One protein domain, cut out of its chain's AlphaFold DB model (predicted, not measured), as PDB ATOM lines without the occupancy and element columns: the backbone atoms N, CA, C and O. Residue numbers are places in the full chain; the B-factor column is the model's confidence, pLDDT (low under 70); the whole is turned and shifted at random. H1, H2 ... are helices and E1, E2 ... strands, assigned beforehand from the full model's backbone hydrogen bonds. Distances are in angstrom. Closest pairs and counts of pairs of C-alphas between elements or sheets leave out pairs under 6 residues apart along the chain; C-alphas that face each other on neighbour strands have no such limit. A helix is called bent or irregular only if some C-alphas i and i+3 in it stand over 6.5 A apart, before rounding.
ATOM      1  N   ILE A  96      -3.146  21.418  23.892       97.31
ATOM      2  CA  ILE A  96      -2.745  20.028  24.154       97.31
ATOM      3  C   ILE A  96      -3.713  19.303  25.101       97.31
ATOM      4  O   ILE A  96      -3.966  18.116  24.911       97.31
ATOM      5  N   HIS A  97      -4.309  19.995  26.076       96.44
ATOM      6  CA  HIS A  97      -5.256  19.371  27.005       96.44
ATOM      7  C   HIS A  97      -6.556  18.982  26.302       96.44
ATOM      8  O   HIS A  97      -7.006  17.841  26.427       96.44
ATOM      9  N   ASN A  98      -7.115  19.897  25.505       95.38
ATOM     10  CA  ASN A  98      -8.305  19.627  24.699       95.38
ATOM     11  C   ASN A  98      -8.035  18.531  23.667       95.38
ATOM     12  O   ASN A  98      -8.823  17.595  23.545       95.38
ATOM     13  N   ARG A  99      -6.878  18.572  22.997       97.00
ATOM     14  CA  ARG A  99      -6.477  17.536  22.042       97.00
ATOM     15  C   ARG A  99      -6.428  16.154  22.686       97.00
ATOM     16  O   ARG A  99      -7.024  15.229  22.150       97.00
ATOM     17  N   LEU A 100      -5.751  16.004  23.827       97.50
ATOM     18  CA  LEU A 100      -5.649  14.715  24.519       97.50
ATOM     19  C   LEU A 100      -7.019  14.198  24.970       97.50
ATOM     20  O   LEU A 100      -7.299  13.011  24.821       97.50
ATOM     21  N   LYS A 101      -7.884  15.081  25.479       96.81
ATOM     22  CA  LYS A 101      -9.265  14.734  25.833       96.81
ATOM     23  C   LYS A 101     -10.023  14.186  24.619       96.81
ATOM     24  O   LYS A 101     -10.543  13.074  24.678       96.81
ATOM     25  N   TYR A 102     -10.049  14.938  23.521       97.00
ATOM     26  CA  TYR A 102     -10.784  14.566  22.313       97.00
ATOM     27  C   TYR A 102     -10.211  13.320  21.627       97.00
ATOM     28  O   TYR A 102     -10.968  12.458  21.187       97.00
ATOM     29  N   GLU A 103      -8.884  13.166  21.589       97.88
ATOM     30  CA  GLU A 103      -8.243  11.948  21.085       97.88
ATOM     31  C   GLU A 103      -8.611  10.717  21.923       97.88
ATOM     32  O   GLU A 103      -8.811   9.641  21.361       97.88
ATOM     33  N   ASN A 104      -8.695  10.845  23.250       98.19
ATOM     34  CA  ASN A 104      -9.073   9.733  24.121       98.19
ATOM     35  C   ASN A 104     -10.536   9.323  23.913       98.19
ATOM     36  O   ASN A 104     -10.798   8.141  23.704       98.19
ATOM     37  N   GLU A 105     -11.466  10.280  23.866       97.44
ATOM     38  CA  GLU A 105     -12.876   9.995  23.560       97.44
ATOM     39  C   GLU A 105     -13.049   9.362  22.165       97.44
ATOM     40  O   GLU A 105     -13.811   8.408  21.998       97.44
ATOM     41  N   ALA A 106     -12.303   9.830  21.158       98.00
ATOM     42  CA  ALA A 106     -12.334   9.237  19.821       98.00
ATOM     43  C   ALA A 106     -11.738   7.821  19.782       98.00
ATOM     44  O   ALA A 106     -12.227   6.960  19.048       98.00
ATOM     45  N   LYS A 107     -10.714   7.534  20.597       98.31
ATOM     46  CA  LYS A 107     -10.169   6.175  20.756       98.31
ATOM     47  C   LYS A 107     -11.174   5.229  21.415       98.31
ATOM     48  O   LYS A 107     -11.212   4.060  21.040       98.31
ATOM     49  N   GLU A 108     -11.993   5.700  22.353       98.12
ATOM     50  CA  GLU A 108     -13.072   4.895  22.942       98.12
ATOM     51  C   GLU A 108     -14.142   4.531  21.902       98.12
ATOM     52  O   GLU A 108     -14.529   3.363  21.793       98.12
ATOM     53  N   ASP A 109     -14.561   5.495  21.072       97.81
ATOM     54  CA  ASP A 109     -15.475   5.233  19.952       97.81
ATOM     55  C   ASP A 109     -14.874   4.218  18.967       97.81
ATOM     56  O   ASP A 109     -15.547   3.271  18.544       97.81
ATOM     57  N   LEU A 110     -13.585   4.379  18.644       98.25
ATOM     58  CA  LEU A 110     -12.851   3.478  17.760       98.25
ATOM     59  C   LEU A 110     -12.807   2.046  18.311       98.25
ATOM     60  O   LEU A 110     -13.061   1.102  17.567       98.25
ATOM     61  N   GLN A 111     -12.577   1.873  19.617       98.38
ATOM     62  CA  GLN A 111     -12.621   0.559  20.267       98.38
ATOM     63  C   GLN A 111     -14.008  -0.092  20.174       98.38
ATOM     64  O   GLN A 111     -14.113  -1.309  20.005       98.38
ATOM     65  N   GLY A 112     -15.081   0.693  20.295       97.88
ATOM     66  CA  GLY A 112     -16.447   0.201  20.112       97.88
ATOM     67  C   GLY A 112     -16.706  -0.298  18.686       97.88
ATOM     68  O   GLY A 112     -17.270  -1.380  18.497       97.88
ATOM     69  N   LEU A 113     -16.224   0.447  17.688       98.31
ATOM     70  CA  LEU A 113     -16.308   0.079  16.272       98.31
ATOM     71  C   LEU A 113     -15.444  -1.140  15.933       98.31
ATOM     72  O   LEU A 113     -15.906  -2.022  15.213       98.31
ATOM     73  N   ASP A 114     -14.233  -1.239  16.486       98.50
ATOM     74  CA  ASP A 114     -13.351  -2.392  16.292       98.50
ATOM     75  C   ASP A 114     -13.999  -3.676  16.832       98.50
ATOM     76  O   ASP A 114     -14.065  -4.672  16.114       98.50
ATOM     77  N   LYS A 115     -14.612  -3.635  18.026       98.50
ATOM     78  CA  LYS A 115     -15.376  -4.774  18.572       98.50
ATOM     79  C   LYS A 115     -16.536  -5.196  17.666       98.50
ATOM     80  O   LYS A 115     -16.796  -6.389  17.503       98.50
ATOM     81  N   LEU A 116     -17.258  -4.233  17.090       98.25
ATOM     82  CA  LEU A 116     -18.341  -4.517  16.148       98.25
ATOM     83  C   LEU A 116     -17.806  -5.158  14.860       98.25
ATOM     84  O   LEU A 116     -18.375  -6.130  14.366       98.25
ATOM     85  N   LEU A 117     -16.703  -4.641  14.325       98.56
ATOM     86  CA  LEU A 117     -16.070  -5.191  13.131       98.56
ATOM     87  C   LEU A 117     -15.501  -6.583  13.374       98.56
ATOM     88  O   LEU A 117     -15.605  -7.423  12.488       98.56
ATOM     89  N   ASP A 118     -14.963  -6.865  14.556       98.50
ATOM     90  CA  ASP A 118     -14.504  -8.206  14.914       98.50
ATOM     91  C   ASP A 118     -15.668  -9.200  14.944       98.50
ATOM     92  O   ASP A 118     -15.563 -10.288  14.381       98.50
ATOM     93  N   HIS A 119     -16.836  -8.795  15.460       98.19
ATOM     94  CA  HIS A 119     -18.049  -9.608  15.348       98.19
ATOM     95  C   HIS A 119     -18.424  -9.920  13.887       98.19
ATOM     96  O   HIS A 119     -18.801 -11.053  13.580       98.19
ATOM     97  N   TYR A 120     -18.316  -8.942  12.981       98.44
ATOM     98  CA  TYR A 120     -18.562  -9.170  11.557       98.44
ATOM     99  C   TYR A 120     -17.508 -10.070  10.917       98.44
ATOM    100  O   TYR A 120     -17.873 -10.976  10.174       98.44
ATOM    101  N   LYS A 121     -16.222  -9.870  11.221       98.31
ATOM    102  CA  LYS A 121     -15.117 -10.697  10.707       98.31
ATOM    103  C   LYS A 121     -15.245 -12.158  11.120       98.31
ATOM    104  O   LYS A 121     -14.716 -13.015  10.420       98.31
ATOM    105  N   GLU A 122     -15.963 -12.469  12.199       98.12
ATOM    106  CA  GLU A 122     -16.262 -13.854  12.572       98.12
ATOM    107  C   GLU A 122     -17.289 -14.539  11.655       98.12
ATOM    108  O   GLU A 122     -17.312 -15.770  11.567       98.12
ATOM    109  N   GLN A 123     -18.097 -13.771  10.918       98.25
ATOM    110  CA  GLN A 123     -19.136 -14.313  10.046       98.25
ATOM    111  C   GLN A 123     -18.529 -15.016   8.815       98.25
ATOM    112  O   GLN A 123     -17.689 -14.427   8.127       98.25
ATOM    113  N   PRO A 124     -18.986 -16.235   8.448       97.94
ATOM    114  CA  PRO A 124     -18.409 -17.006   7.337       97.94
ATOM    115  C   PRO A 124     -18.391 -16.268   5.994       97.94
ATOM    116  O   PRO A 124     -17.469 -16.423   5.193       97.94
ATOM    117  N   PHE A 125     -19.418 -15.462   5.725       98.19
ATOM    118  CA  PHE A 125     -19.471 -14.644   4.519       98.19
ATOM    119  C   PHE A 125     -18.419 -13.529   4.529       98.19
ATOM    120  O   PHE A 125     -17.694 -13.395   3.548       98.19
ATOM    121  N   ILE A 126     -18.266 -12.794   5.634       98.25
ATOM    122  CA  ILE A 126     -17.293 -11.697   5.726       98.25
ATOM    123  C   ILE A 126     -15.855 -12.220   5.635       98.25
ATOM    124  O   ILE A 126     -15.037 -11.606   4.955       98.25
ATOM    125  N   LYS A 127     -15.556 -13.396   6.211       98.06
ATOM    126  CA  LYS A 127     -14.251 -14.068   6.036       98.06
ATOM    127  C   LYS A 127     -13.917 -14.284   4.555       98.06
ATOM    128  O   LYS A 127     -12.819 -13.948   4.121       98.06
ATOM    129  N   ARG A 128     -14.877 -14.785   3.769       97.56
ATOM    130  CA  ARG A 128     -14.711 -14.974   2.314       97.56
ATOM    131  C   ARG A 128     -14.642 -13.651   1.557       97.56
ATOM    132  O   ARG A 128     -13.815 -13.514   0.665       97.56
ATOM    133  N   PHE A 129     -15.467 -12.670   1.917       97.88
ATOM    134  CA  PHE A 129     -15.425 -11.336   1.314       97.88
ATOM    135  C   PHE A 129     -14.042 -10.689   1.471       97.88
ATOM    136  O   PHE A 129     -13.495 -10.189   0.494       97.88
ATOM    137  N   LEU A 130     -13.444 -10.762   2.662       97.38
ATOM    138  CA  LEU A 130     -12.119 -10.197   2.929       97.38
ATOM    139  C   LEU A 130     -10.979 -10.956   2.237       97.38
ATOM    140  O   LEU A 130      -9.986 -10.335   1.869       97.38
ATOM    141  N   ALA A 131     -11.105 -12.273   2.058       97.25
ATOM    142  CA  ALA A 131     -10.078 -13.089   1.407       97.25
ATOM    143  C   ALA A 131     -10.140 -13.036  -0.131       97.25
ATOM    144  O   ALA A 131      -9.104 -13.045  -0.789       97.25
ATOM    145  N   GLU A 132     -11.346 -12.993  -0.703       96.00
ATOM    146  CA  GLU A 132     -11.585 -13.271  -2.130       96.00
ATOM    147  C   GLU A 132     -12.418 -12.191  -2.845       96.00
ATOM    148  O   GLU A 132     -12.746 -12.350  -4.019       96.00
ATOM    149  N   ALA A 133     -12.820 -11.111  -2.163       94.38
ATOM    150  CA  ALA A 133     -13.796 -10.134  -2.666       94.38
ATOM    151  C   ALA A 133     -15.131 -10.779  -3.108       94.38
ATOM    152  O   ALA A 133     -15.782 -10.342  -4.064       94.38
ATOM    153  N   ALA A 134     -15.547 -11.838  -2.403       94.88
ATOM    154  CA  ALA A 134     -16.772 -12.579  -2.685       94.88
ATOM    155  C   ALA A 134     -18.018 -11.674  -2.645       94.88
ATOM    156  O   ALA A 134     -18.253 -10.953  -1.676       94.88
ATOM    157  N   LYS A 135     -18.864 -11.747  -3.677       94.94
ATOM    158  CA  LYS A 135     -20.136 -11.009  -3.713       94.94
ATOM    159  C   LYS A 135     -21.215 -11.728  -2.888       94.94
ATOM    160  O   LYS A 135     -21.226 -12.961  -2.884       94.94
ATOM    161  N   PRO A 136     -22.147 -10.996  -2.246       94.69
ATOM    162  CA  PRO A 136     -23.295 -11.600  -1.575       94.69
ATOM    163  C   PRO A 136     -24.129 -12.459  -2.527       94.69
ATOM    164  O   PRO A 136     -24.413 -12.037  -3.649       94.69
ATOM    165  N   ARG A 137     -24.542 -13.646  -2.077       93.88
ATOM    166  CA  ARG A 137     -25.349 -14.594  -2.870       93.88
ATOM    167  C   ARG A 137     -26.806 -14.654  -2.437       93.88
ATOM    168  O   ARG A 137     -27.660 -15.050  -3.225       93.88
ATOM    169  N   ASP A 138     -27.086 -14.268  -1.200       91.38
ATOM    170  CA  ASP A 138     -28.421 -14.264  -0.619       91.38
ATOM    171  C   ASP A 138     -28.670 -12.998   0.216       91.38
ATOM    172  O   ASP A 138     -27.824 -12.104   0.328       91.38
ATOM    173  N   HIS A 139     -29.880 -12.906   0.767       90.00
ATOM    174  CA  HIS A 139     -30.329 -11.753   1.541       90.00
ATOM    175  C   HIS A 139     -29.554 -11.571   2.854       90.00
ATOM    176  O   HIS A 139     -29.285 -10.439   3.241       90.00
ATOM    177  N   GLU A 140     -29.159 -12.655   3.528       92.88
ATOM    178  CA  GLU A 140     -28.395 -12.569   4.781       92.88
ATOM    179  C   GLU A 140     -26.961 -12.107   4.514       92.88
ATOM    180  O   GLU A 140     -26.466 -11.203   5.188       92.88
ATOM    181  N   GLU A 141     -26.310 -12.667   3.491       95.56
ATOM    182  CA  GLU A 141     -24.983 -12.231   3.051       95.56
ATOM    183  C   GLU A 141     -25.001 -10.747   2.642       95.56
ATOM    184  O   GLU A 141     -24.061 -10.014   2.949       95.56
ATOM    185  N   ARG A 142     -26.087 -10.267   2.013       92.75
ATOM    186  CA  ARG A 142     -26.239  -8.850   1.636       92.75
ATOM    187  C   ARG A 142     -26.328  -7.935   2.858       92.75
ATOM    188  O   ARG A 142     -25.643  -6.915   2.880       92.75
ATOM    189  N   ILE A 143     -27.115  -8.313   3.869       93.50
ATOM    190  CA  ILE A 143     -27.211  -7.573   5.139       93.50
ATOM    191  C   ILE A 143     -25.834  -7.481   5.798       93.50
ATOM    192  O   ILE A 143     -25.380  -6.392   6.145       93.50
ATOM    193  N   LEU A 144     -25.152  -8.622   5.940       96.88
ATOM    194  CA  LEU A 144     -23.827  -8.677   6.556       96.88
ATOM    195  C   LEU A 144     -22.827  -7.792   5.811       96.88
ATOM    196  O   LEU A 144     -22.107  -7.025   6.446       96.88
ATOM    197  N   HIS A 145     -22.797  -7.883   4.480       96.69
ATOM    198  CA  HIS A 145     -21.915  -7.077   3.643       96.69
ATOM    199  C   HIS A 145     -22.130  -5.582   3.870       96.69
ATOM    200  O   HIS A 145     -21.179  -4.851   4.137       96.69
ATOM    201  N   GLU A 146     -23.377  -5.125   3.783       94.25
ATOM    202  CA  GLU A 146     -23.670  -3.699   3.806       94.25
ATOM    203  C   GLU A 146     -23.395  -3.077   5.175       94.25
ATOM    204  O   GLU A 146     -22.721  -2.050   5.260       94.25
ATOM    205  N   PHE A 147     -23.824  -3.724   6.260       96.06
ATOM    206  CA  PHE A 147     -23.542  -3.212   7.598       96.06
ATOM    207  C   PHE A 147     -22.053  -3.297   7.965       96.06
ATOM    208  O   PHE A 147     -21.544  -2.402   8.642       96.06
ATOM    209  N   PHE A 148     -21.322  -4.303   7.471       98.31
ATOM    210  CA  PHE A 148     -19.865  -4.356   7.614       98.31
ATOM    211  C   PHE A 148     -19.180  -3.165   6.926       98.31
ATOM    212  O   PHE A 148     -18.297  -2.534   7.514       98.31
ATOM    213  N   LEU A 149     -19.609  -2.815   5.707       97.25
ATOM    214  CA  LEU A 149     -19.089  -1.650   4.987       97.25
ATOM    215  C   LEU A 149     -19.439  -0.334   5.693       97.25
ATOM    216  O   LEU A 149     -18.559   0.513   5.839       97.25
ATOM    217  N   ARG A 150     -20.670  -0.174   6.200       95.69
ATOM    218  CA  ARG A 150     -21.075   1.004   6.994       95.69
ATOM    219  C   ARG A 150     -20.209   1.164   8.248       95.69
ATOM    220  O   ARG A 150     -19.680   2.246   8.494       95.69
ATOM    221  N   ALA A 151     -20.001   0.084   9.006       98.06
ATOM    222  CA  ALA A 151     -19.144   0.093  10.194       98.06
ATOM    223  C   ALA A 151     -17.676   0.404   9.850       98.06
ATOM    224  O   ALA A 151     -17.019   1.162  10.565       98.06
ATOM    225  N   THR A 152     -17.172  -0.123   8.730       98.25
ATOM    226  CA  THR A 152     -15.810   0.156   8.242       98.25
ATOM    227  C   THR A 152     -15.655   1.620   7.828       98.25
ATOM    228  O   THR A 152     -14.671   2.258   8.197       98.25
ATOM    229  N   SER A 153     -16.638   2.177   7.115       98.00
ATOM    230  CA  SER A 153     -16.667   3.599   6.754       98.00
ATOM    231  C   SER A 153     -16.643   4.477   8.001       98.00
ATOM    232  O   SER A 153     -15.774   5.338   8.125       98.00
ATOM    233  N   LYS A 154     -17.515   4.192   8.978       97.94
ATOM    234  CA  LYS A 154     -17.559   4.951  10.232       97.94
ATOM    235  C   LYS A 154     -16.236   4.876  10.995       97.94
ATOM    236  O   LYS A 154     -15.756   5.892  11.481       97.94
ATOM    237  N   ARG A 155     -15.601   3.701  11.060       98.38
ATOM    238  CA  ARG A 155     -14.258   3.542  11.644       98.38
ATOM    239  C   ARG A 155     -13.235   4.461  10.975       98.38
ATOM    240  O   ARG A 155     -12.451   5.107  11.665       98.38
ATOM    241  N   ASN A 156     -13.245   4.523   9.646       98.50
ATOM    242  CA  ASN A 156     -12.321   5.366   8.894       98.50
ATOM    243  C   ASN A 156     -12.583   6.863   9.125       98.50
ATOM    244  O   ASN A 156     -11.620   7.617   9.208       98.50
ATOM    245  N   GLU A 157     -13.839   7.287   9.313       98.31
ATOM    246  CA  GLU A 157     -14.167   8.665   9.718       98.31
ATOM    247  C   GLU A 157     -13.559   9.029  11.084       98.31
ATOM    248  O   GLU A 157     -13.017  10.123  11.242       98.31
ATOM    249  N   VAL A 158     -13.601   8.114  12.063       98.44
ATOM    250  CA  VAL A 158     -12.975   8.333  13.384       98.44
ATOM    251  C   VAL A 158     -11.451   8.418  13.263       98.44
ATOM    252  O   VAL A 158     -10.825   9.282  13.875       98.44
ATOM    253  N   ILE A 159     -10.838   7.554  12.449       98.44
ATOM    254  CA  ILE A 159      -9.388   7.588  12.199       98.44
ATOM    255  C   ILE A 159      -8.984   8.904  11.524       98.44
ATOM    256  O   ILE A 159      -8.045   9.552  11.982       98.44
ATOM    257  N   ASP A 160      -9.701   9.326  10.481       98.31
ATOM    258  CA  ASP A 160      -9.475  10.606   9.800       98.31
ATOM    259  C   ASP A 160      -9.585  11.789  10.770       98.31
ATOM    260  O   ASP A 160      -8.737  12.684  10.775       98.31
ATOM    261  N   TYR A 161     -10.584  11.759  11.655       98.25
ATOM    262  CA  TYR A 161     -10.732  12.757  12.703       98.25
ATOM    263  C   TYR A 161      -9.496  12.834  13.612       98.25
ATOM    264  O   TYR A 161      -8.959  13.925  13.810       98.25
ATOM    265  N   ILE A 162      -9.019  11.693  14.124       97.88
ATOM    266  CA  ILE A 162      -7.846  11.629  15.014       97.88
ATOM    267  C   ILE A 162      -6.583  12.119  14.294       97.88
ATOM    268  O   ILE A 162      -5.778  12.837  14.884       97.88
ATOM    269  N   LEU A 163      -6.391  11.737  13.030       97.12
ATOM    270  CA  LEU A 163      -5.171  12.057  12.290       97.12
ATOM    271  C   LEU A 163      -5.123  13.517  11.829       97.12
ATOM    272  O   LEU A 163      -4.050  14.123  11.848       97.12
ATOM    273  N   HIS A 164      -6.259  14.085  11.418       96.56
ATOM    274  CA  HIS A 164      -6.263  15.351  10.683       96.56
ATOM    275  C   HIS A 164      -7.032  16.475  11.388       96.56
ATOM    276  O   HIS A 164      -6.579  17.621  11.362       96.56
ATOM    277  N   LYS A 165      -8.155  16.173  12.054       96.69
ATOM    278  CA  LYS A 165      -9.132  17.193  12.493       96.69
ATOM    279  C   LYS A 165      -9.051  17.549  13.975       96.69
ATOM    280  O   LYS A 165      -9.270  18.704  14.330       96.69
ATOM    281  N   VAL A 166      -8.698  16.593  14.838       97.00
ATOM    282  CA  VAL A 166      -8.707  16.776  16.302       97.00
ATOM    283  C   VAL A 166      -7.840  17.953  16.754       97.00
ATOM    284  O   VAL A 166      -8.190  18.658  17.694       97.00
ATOM    285  N   GLY A 167      -6.732  18.208  16.051       96.62
ATOM    286  CA  GLY A 167      -5.865  19.342  16.343       96.62
ATOM    287  C   GLY A 167      -6.545  20.692  16.098       96.62
ATOM    288  O   GLY A 167      -6.496  21.557  16.965       96.62
ATOM    289  N   ASP A 168      -7.202  20.876  14.952       95.75
ATOM    290  CA  ASP A 168      -7.844  22.163  14.633       95.75
ATOM    291  C   ASP A 168      -8.989  22.452  15.605       95.75
ATOM    292  O   ASP A 168      -9.096  23.551  16.142       95.75
ATOM    293  N   ILE A 169      -9.781  21.423  15.912       94.88
ATOM    294  CA  ILE A 169     -10.877  21.510  16.880       94.88
ATOM    295  C   ILE A 169     -10.347  21.826  18.282       94.88
ATOM    296  O   ILE A 169     -10.914  22.666  18.974       94.88
ATOM    297  N   ALA A 170      -9.243  21.203  18.700       96.31
ATOM    298  CA  ALA A 170      -8.633  21.477  19.995       96.31
ATOM    299  C   ALA A 170      -8.122  22.919  20.119       96.31
ATOM    300  O   ALA A 170      -8.304  23.525  21.171       96.31
ATOM    301  N   ILE A 171      -7.521  23.473  19.058       94.81
ATOM    302  CA  ILE A 171      -7.084  24.877  19.025       94.81
ATOM    303  C   ILE A 171      -8.298  25.799  19.127       94.81
ATOM    304  O   ILE A 171      -8.323  26.671  19.990       94.81
ATOM    305  N   GLU A 172      -9.324  25.574  18.304       92.25
ATOM    306  CA  GLU A 172     -10.528  26.407  18.291       92.25
ATOM    307  C   GLU A 172     -11.268  26.370  19.635       92.25
ATOM    308  O   GLU A 172     -11.701  27.397  20.147       92.25
ATOM    309  N   ARG A 173     -11.347  25.200  20.277       90.50
ATOM    310  CA  ARG A 173     -11.964  25.045  21.604       90.50
ATOM    311  C   ARG A 173     -11.123  25.551  22.756       90.50
ATOM    312  O   ARG A 173     -11.657  25.764  23.840       90.50
ATOM    313  N   SER A 174      -9.835  25.753  22.522       93.00
ATOM    314  CA  SER A 174      -8.957  26.431  23.460       93.00
ATOM    315  C   SER A 174      -9.023  27.944  23.353       93.00
ATOM    316  O   SER A 174      -8.505  28.601  24.255       93.00
ATOM    317  N   LYS A 175      -9.651  28.506  22.312       90.50
ATOM    318  CA  LYS A 175      -9.845  29.950  22.219       90.50
ATOM    319  C   LYS A 175     -10.832  30.455  23.272       90.50
ATOM    320  O   LYS A 175     -11.743  29.734  23.671       90.50
ATOM    321  N   ILE A 176     -10.647  31.703  23.699       75.00
ATOM    322  CA  ILE A 176     -11.549  32.452  24.569       75.00
ATOM    323  C   ILE A 176     -12.903  32.477  23.875       75.00
ATOM    324  O   ILE A 176     -13.109  33.185  22.886       75.00
ATOM    325  N   GLN A 177     -13.832  31.686  24.392       70.69
ATOM    326  CA  GLN A 177     -15.209  31.748  23.945       70.69
ATOM    327  C   GLN A 177     -15.788  33.007  24.573       70.69
ATOM    328  O   GLN A 177     -15.973  33.068  25.789       70.69
ATOM    329  N   SER A 188     -29.721  26.221  26.506       66.50
ATOM    330  CA  SER A 188     -28.369  25.861  26.950       66.50
ATOM    331  C   SER A 188     -28.058  24.362  26.825       66.50
ATOM    332  O   SER A 188     -26.942  23.998  26.461       66.50
ATOM    333  N   ASP A 189     -29.037  23.480  27.046       66.69
ATOM    334  CA  ASP A 189     -28.837  22.030  26.930       66.69
ATOM    335  C   ASP A 189     -28.769  21.551  25.473       66.69
ATOM    336  O   ASP A 189     -28.019  20.622  25.165       66.69
ATOM    337  N   ILE A 190     -29.501  22.202  24.561       67.00
ATOM    338  CA  ILE A 190     -29.400  21.930  23.119       67.00
ATOM    339  C   ILE A 190     -28.038  22.406  22.613       67.00
ATOM    340  O   ILE A 190     -27.336  21.636  21.962       67.00
ATOM    341  N   MET A 191     -27.626  23.624  22.981       70.12
ATOM    342  CA  MET A 191     -26.324  24.177  22.600       70.12
ATOM    343  C   MET A 191     -25.176  23.306  23.107       70.12
ATOM    344  O   MET A 191     -24.334  22.896  22.314       70.12
ATOM    345  N   LYS A 192     -25.191  22.887  24.383       73.31
ATOM    346  CA  LYS A 192     -24.201  21.939  24.938       73.31
ATOM    347  C   LYS A 192     -24.053  20.674  24.098       73.31
ATOM    348  O   LYS A 192     -22.939  20.212  23.873       73.31
ATOM    349  N   LYS A 193     -25.159  20.108  23.618       71.38
ATOM    350  CA  LYS A 193     -25.129  18.901  22.783       71.38
ATOM    351  C   LYS A 193     -24.659  19.190  21.361       71.38
ATOM    352  O   LYS A 193     -23.911  18.392  20.804       71.38
ATOM    353  N   MET A 194     -25.032  20.336  20.796       75.75
ATOM    354  CA  MET A 194     -24.506  20.790  19.508       75.75
ATOM    355  C   MET A 194     -22.992  21.022  19.571       75.75
ATOM    356  O   MET A 194     -22.292  20.625  18.643       75.75
ATOM    357  N   HIS A 195     -22.462  21.523  20.693       82.12
ATOM    358  CA  HIS A 195     -21.016  21.606  20.909       82.12
ATOM    359  C   HIS A 195     -20.350  20.229  20.853       82.12
ATOM    360  O   HIS A 195     -19.345  20.093  20.167       82.12
ATOM    361  N   VAL A 196     -20.934  19.186  21.459       85.06
ATOM    362  CA  VAL A 196     -20.396  17.814  21.333       85.06
ATOM    363  C   VAL A 196     -20.367  17.363  19.870       85.06
ATOM    364  O   VAL A 196     -19.398  16.746  19.436       85.06
ATOM    365  N   LYS A 197     -21.397  17.681  19.077       87.44
ATOM    366  CA  LYS A 197     -21.418  17.354  17.641       87.44
ATOM    367  C   LYS A 197     -20.348  18.121  16.855       87.44
ATOM    368  O   LYS A 197     -19.769  17.566  15.927       87.44
ATOM    369  N   TRP A 198     -20.073  19.371  17.212       87.88
ATOM    370  CA  TRP A 198     -18.988  20.148  16.611       87.88
ATOM    371  C   TRP A 198     -17.604  19.633  17.021       87.88
ATOM    372  O   TRP A 198     -16.700  19.608  16.191       87.88
ATOM    373  N   ASP A 199     -17.457  19.169  18.262       92.25
ATOM    374  CA  ASP A 199     -16.211  18.591  18.773       92.25
ATOM    375  C   ASP A 199     -15.924  17.233  18.124       92.25
ATOM    376  O   ASP A 199     -14.773  16.905  17.843       92.25
ATOM    377  N   PHE A 200     -16.977  16.467  17.828       95.19
ATOM    378  CA  PHE A 200     -16.916  15.133  17.234       95.19
ATOM    379  C   PHE A 200     -17.811  15.048  15.986       95.19
ATOM    380  O   PHE A 200     -18.882  14.430  16.018       95.19
ATOM    381  N   PRO A 201     -17.384  15.620  14.846       94.00
ATOM    382  CA  PRO A 201     -18.204  15.710  13.642       94.00
ATOM    383  C   PRO A 201     -18.582  14.346  13.050       94.00
ATOM    384  O   PRO A 201     -19.553  14.275  12.301       94.00
ATOM    385  N   TYR A 202     -17.886  13.262  13.404       95.19
ATOM    386  CA  TYR A 202     -18.228  11.900  12.979       95.19
ATOM    387  C   TYR A 202     -19.371  11.257  13.793       95.19
ATOM    388  O   TYR A 202     -19.947  10.268  13.334       95.19
ATOM    389  N   ARG A 203     -19.708  11.780  14.986       93.94
ATOM    390  CA  ARG A 203     -20.825  11.291  15.822       93.94
ATOM    391  C   ARG A 203     -22.161  11.769  15.254       93.94
ATOM    392  O   ARG A 203     -22.251  12.879  14.732       93.94
ATOM    393  N   GLU A 204     -23.220  10.980  15.365       89.38
ATOM    394  CA  GLU A 204     -24.571  11.382  14.971       89.38
ATOM    395  C   GLU A 204     -25.358  11.967  16.145       89.38
ATOM    396  O   GLU A 204     -25.170  11.576  17.297       89.38
ATOM    397  N   VAL A 205     -26.283  12.881  15.840       84.00
ATOM    398  CA  VAL A 205     -27.348  13.261  16.773       84.00
ATOM    399  C   VAL A 205     -28.506  12.295  16.560       84.00
ATOM    400  O   VAL A 205     -29.039  12.206  15.455       84.00
ATOM    401  N   TYR A 206     -28.907  11.570  17.599       76.75
ATOM    402  CA  TYR A 206     -30.031  10.640  17.524       76.75
ATOM    403  C   TYR A 206     -30.917  10.719  18.768       76.75
ATOM    404  O   TYR A 206     -30.484  11.057  19.870       76.75
ATOM    405  N   VAL A 207     -32.203  10.423  18.580       67.50
ATOM    406  CA  VAL A 207     -33.217  10.514  19.636       67.50
ATOM    407  C   VAL A 207     -33.218   9.234  20.474       67.50
ATOM    408  O   VAL A 207     -33.453   8.144  19.960       67.50
ATOM    409  N   ALA A 208     -32.995   9.383  21.777       63.59
ATOM    410  CA  ALA A 208     -33.255   8.398  22.819       63.59
ATOM    411  C   ALA A 208     -34.579   8.732  23.553       63.59
ATOM    412  O   ALA A 208     -35.175   9.785  23.327       63.59
ATOM    413  N   VAL A 209     -35.080   7.841  24.422       59.91
ATOM    414  CA  VAL A 209     -36.306   8.074  25.220       59.91
ATOM    415  C   VAL A 209     -36.207   9.425  25.934       59.91
ATOM    416  O   VAL A 209     -35.428   9.562  26.873       59.91
ATOM    417  N   ASN A 210     -37.024  10.391  25.501       59.31
ATOM    418  CA  ASN A 210     -37.120  11.747  26.059       59.31
ATOM    419  C   ASN A 210     -35.811  12.551  26.071       59.31
ATOM    420  O   ASN A 210     -35.713  13.533  26.801       59.31
ATOM    421  N   ASP A 211     -34.819  12.150  25.275       65.25
ATOM    422  CA  ASP A 211     -33.519  12.806  25.256       65.25
ATOM    423  C   ASP A 211     -32.869  12.709  23.874       65.25
ATOM    424  O   ASP A 211     -33.093  11.756  23.136       65.25
ATOM    425  N   TRP A 212     -32.053  13.683  23.491       71.31
ATOM    426  CA  TRP A 212     -31.225  13.587  22.282       71.31
ATOM    427  C   TRP A 212     -29.794  13.285  22.695       71.31
ATOM    428  O   TRP A 212     -29.262  13.943  23.593       71.31
ATOM    429  N   LYS A 213     -29.183  12.289  22.060       81.69
ATOM    430  CA  LYS A 213     -27.812  11.851  22.319       81.69
ATOM    431  C   LYS A 213     -26.924  12.187  21.133       81.69
ATOM    432  O   LYS A 213     -27.389  12.217  19.997       81.69
ATOM    433  N   VAL A 214     -25.649  12.417  21.424       86.94
ATOM    434  CA  VAL A 214     -24.595  12.555  20.420       86.94
ATOM    435  C   VAL A 214     -23.612  11.416  20.633       86.94
ATOM    436  O   VAL A 214     -23.062  11.278  21.723       86.94
ATOM    437  N   GLY A 215     -23.435  10.568  19.627       92.31
ATOM    438  CA  GLY A 215     -22.624   9.357  19.737       92.31
ATOM    439  C   GLY A 215     -22.599   8.575  18.433       92.31
ATOM    440  O   GLY A 215     -23.145   9.025  17.432       92.31
ATOM    441  N   ILE A 216     -21.982   7.398  18.454       93.81
ATOM    442  CA  ILE A 216     -22.054   6.456  17.335       93.81
ATOM    443  C   ILE A 216     -23.447   5.814  17.305       93.81
ATOM    444  O   ILE A 216     -23.819   5.090  18.237       93.81
ATOM    445  N   ASP A 217     -24.215   6.047  16.237       90.25
ATOM    446  CA  ASP A 217     -25.527   5.418  16.058       90.25
ATOM    447  C   ASP A 217     -25.381   3.954  15.614       90.25
ATOM    448  O   ASP A 217     -25.395   3.606  14.432       90.25
ATOM    449  N   TYR A 218     -25.254   3.060  16.593       90.50
ATOM    450  CA  TYR A 218     -25.145   1.628  16.333       90.50
ATOM    451  C   TYR A 218     -26.396   1.010  15.684       90.50
ATOM    452  O   TYR A 218     -26.271  -0.099  15.173       90.50
ATOM    453  N   GLU A 219     -27.570   1.663  15.660       86.62
ATOM    454  CA  GLU A 219     -28.703   1.147  14.867       86.62
ATOM    455  C   GLU A 219     -28.380   1.162  13.365       86.62
ATOM    456  O   GLU A 219     -28.807   0.264  12.646       86.62
ATOM    457  N   LYS A 220     -27.562   2.122  12.903       89.62
ATOM    458  CA  LYS A 220     -27.126   2.231  11.500       89.62
ATOM    459  C   LYS A 220     -25.989   1.273  11.129       89.62
ATOM    460  O   LYS A 220     -25.742   1.041   9.943       89.62
ATOM    461  N   LEU A 221     -25.265   0.754  12.126       93.81
ATOM    462  CA  LEU A 221     -24.006   0.011  11.945       93.81
ATOM    463  C   LEU A 221     -24.099  -1.466  12.346       93.81
ATOM    464  O   LEU A 221     -23.320  -2.292  11.866       93.81
TER     465      LEU A 221
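Overview. This is residues 96 to 177 and 188 to 221 of the 590 residues of an uncharacterized protein of Niastella koreensis (strain DSM 17620 / KACC 11465 / NBRC 106392 / GR20-10) (UniProt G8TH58). Two long helices, H1 and the arm H3a of the bent helix H3, lie side by side and run opposite ways, with short H2 at the end where the chain turns from one to the other; at the opposite end H3 bends and its short arm H3b packs on the beginning of H1. Along one side of this pair come H4, the hairpin E1 E2, over which H4 packs, and tiny H5, which packs on H3a. The printed part has 116 residues, with five named helices and two named strands in the order H1 H2 H3 H4 E1 E2 H5; the two strands are antiparallel, and the class is mostly helix. The whole is loose, with a radius of gyration of the C-alphas of 17.1 A, and flat, spanning 56 by 34 by 17 A.

Along the chain. H1, residues 96 to 121, begins at C-alpha 96 (-2.745, 20.028, 24.154) and is 35.7 A long from first to last C-alpha. H2 is residues 124 to 132, 12.3 A. H3, residues 139 to 174, was assigned as one helix by its hydrogen bonds but is bent, with C-alphas 163 and 166 7.1 A apart. Its arms are H3a, residues 139 to 163, 36.3 A, beginning at C-alpha 139 (-30.329, -11.753, 1.541), and H3b, residues 166 to 174, 12.0 A. H4 is residues 188 to 199, 16.4 A; E1 is 204 to 208, 12.1 A; E2 is 211 to 215, 12.7 A. H5, residues 218 to 221, 4.8 A, ends at C-alpha 221 (-24.006, 0.011, 11.945).

Arrangement. H3 is the hub, touching H1, H2 and H5. H1 and H3a touch at a shallow tilt of 18 degrees, opposite ways; their closest C-alphas, of Glu 103 and Ile 162, are 6.1 A apart. With residues 96 to 103 alone H1 touches H3b, closest at the C-alphas of Arg 99 and Ala 170, 4.9 A. H3a touches H2 with residues 141 to 145 alone, at a steep tilt of 63 degrees; the closest C-alphas, of Phe 125 and Glu 141, are 6.2 A apart. H3a touches H5 with residues 147 to 151 alone, closest at the C-alphas of Ala 151 and Leu 221, 5.2 A. H4 touches no helix; its C-alpha of Lys 197 is 6.4 A from that of Val 214 in E2, their closest pair. In the hairpin E1 and E2, N 206 and O 213 are 2.9 A apart and N 213 and O 206 2.8 A, within hydrogen-bond range. In H1, H2, H3a, H3b and H4 every O i to N i+4 pair is within hydrogen-bond range; H5 is too short for such a pair.

Size, cuts and confidence. The C-alphas farthest apart, of Arg 137 and Ile 176, are 56.2 A apart. Residues 178 to 187 are not printed, and C-alphas 177 and 188 are 14.7 A apart across the cut. Of the links printed whole, none is long. Mean pLDDT of the printed part is 91.6; residues 188 to 190 and 207 to 211 are under 70.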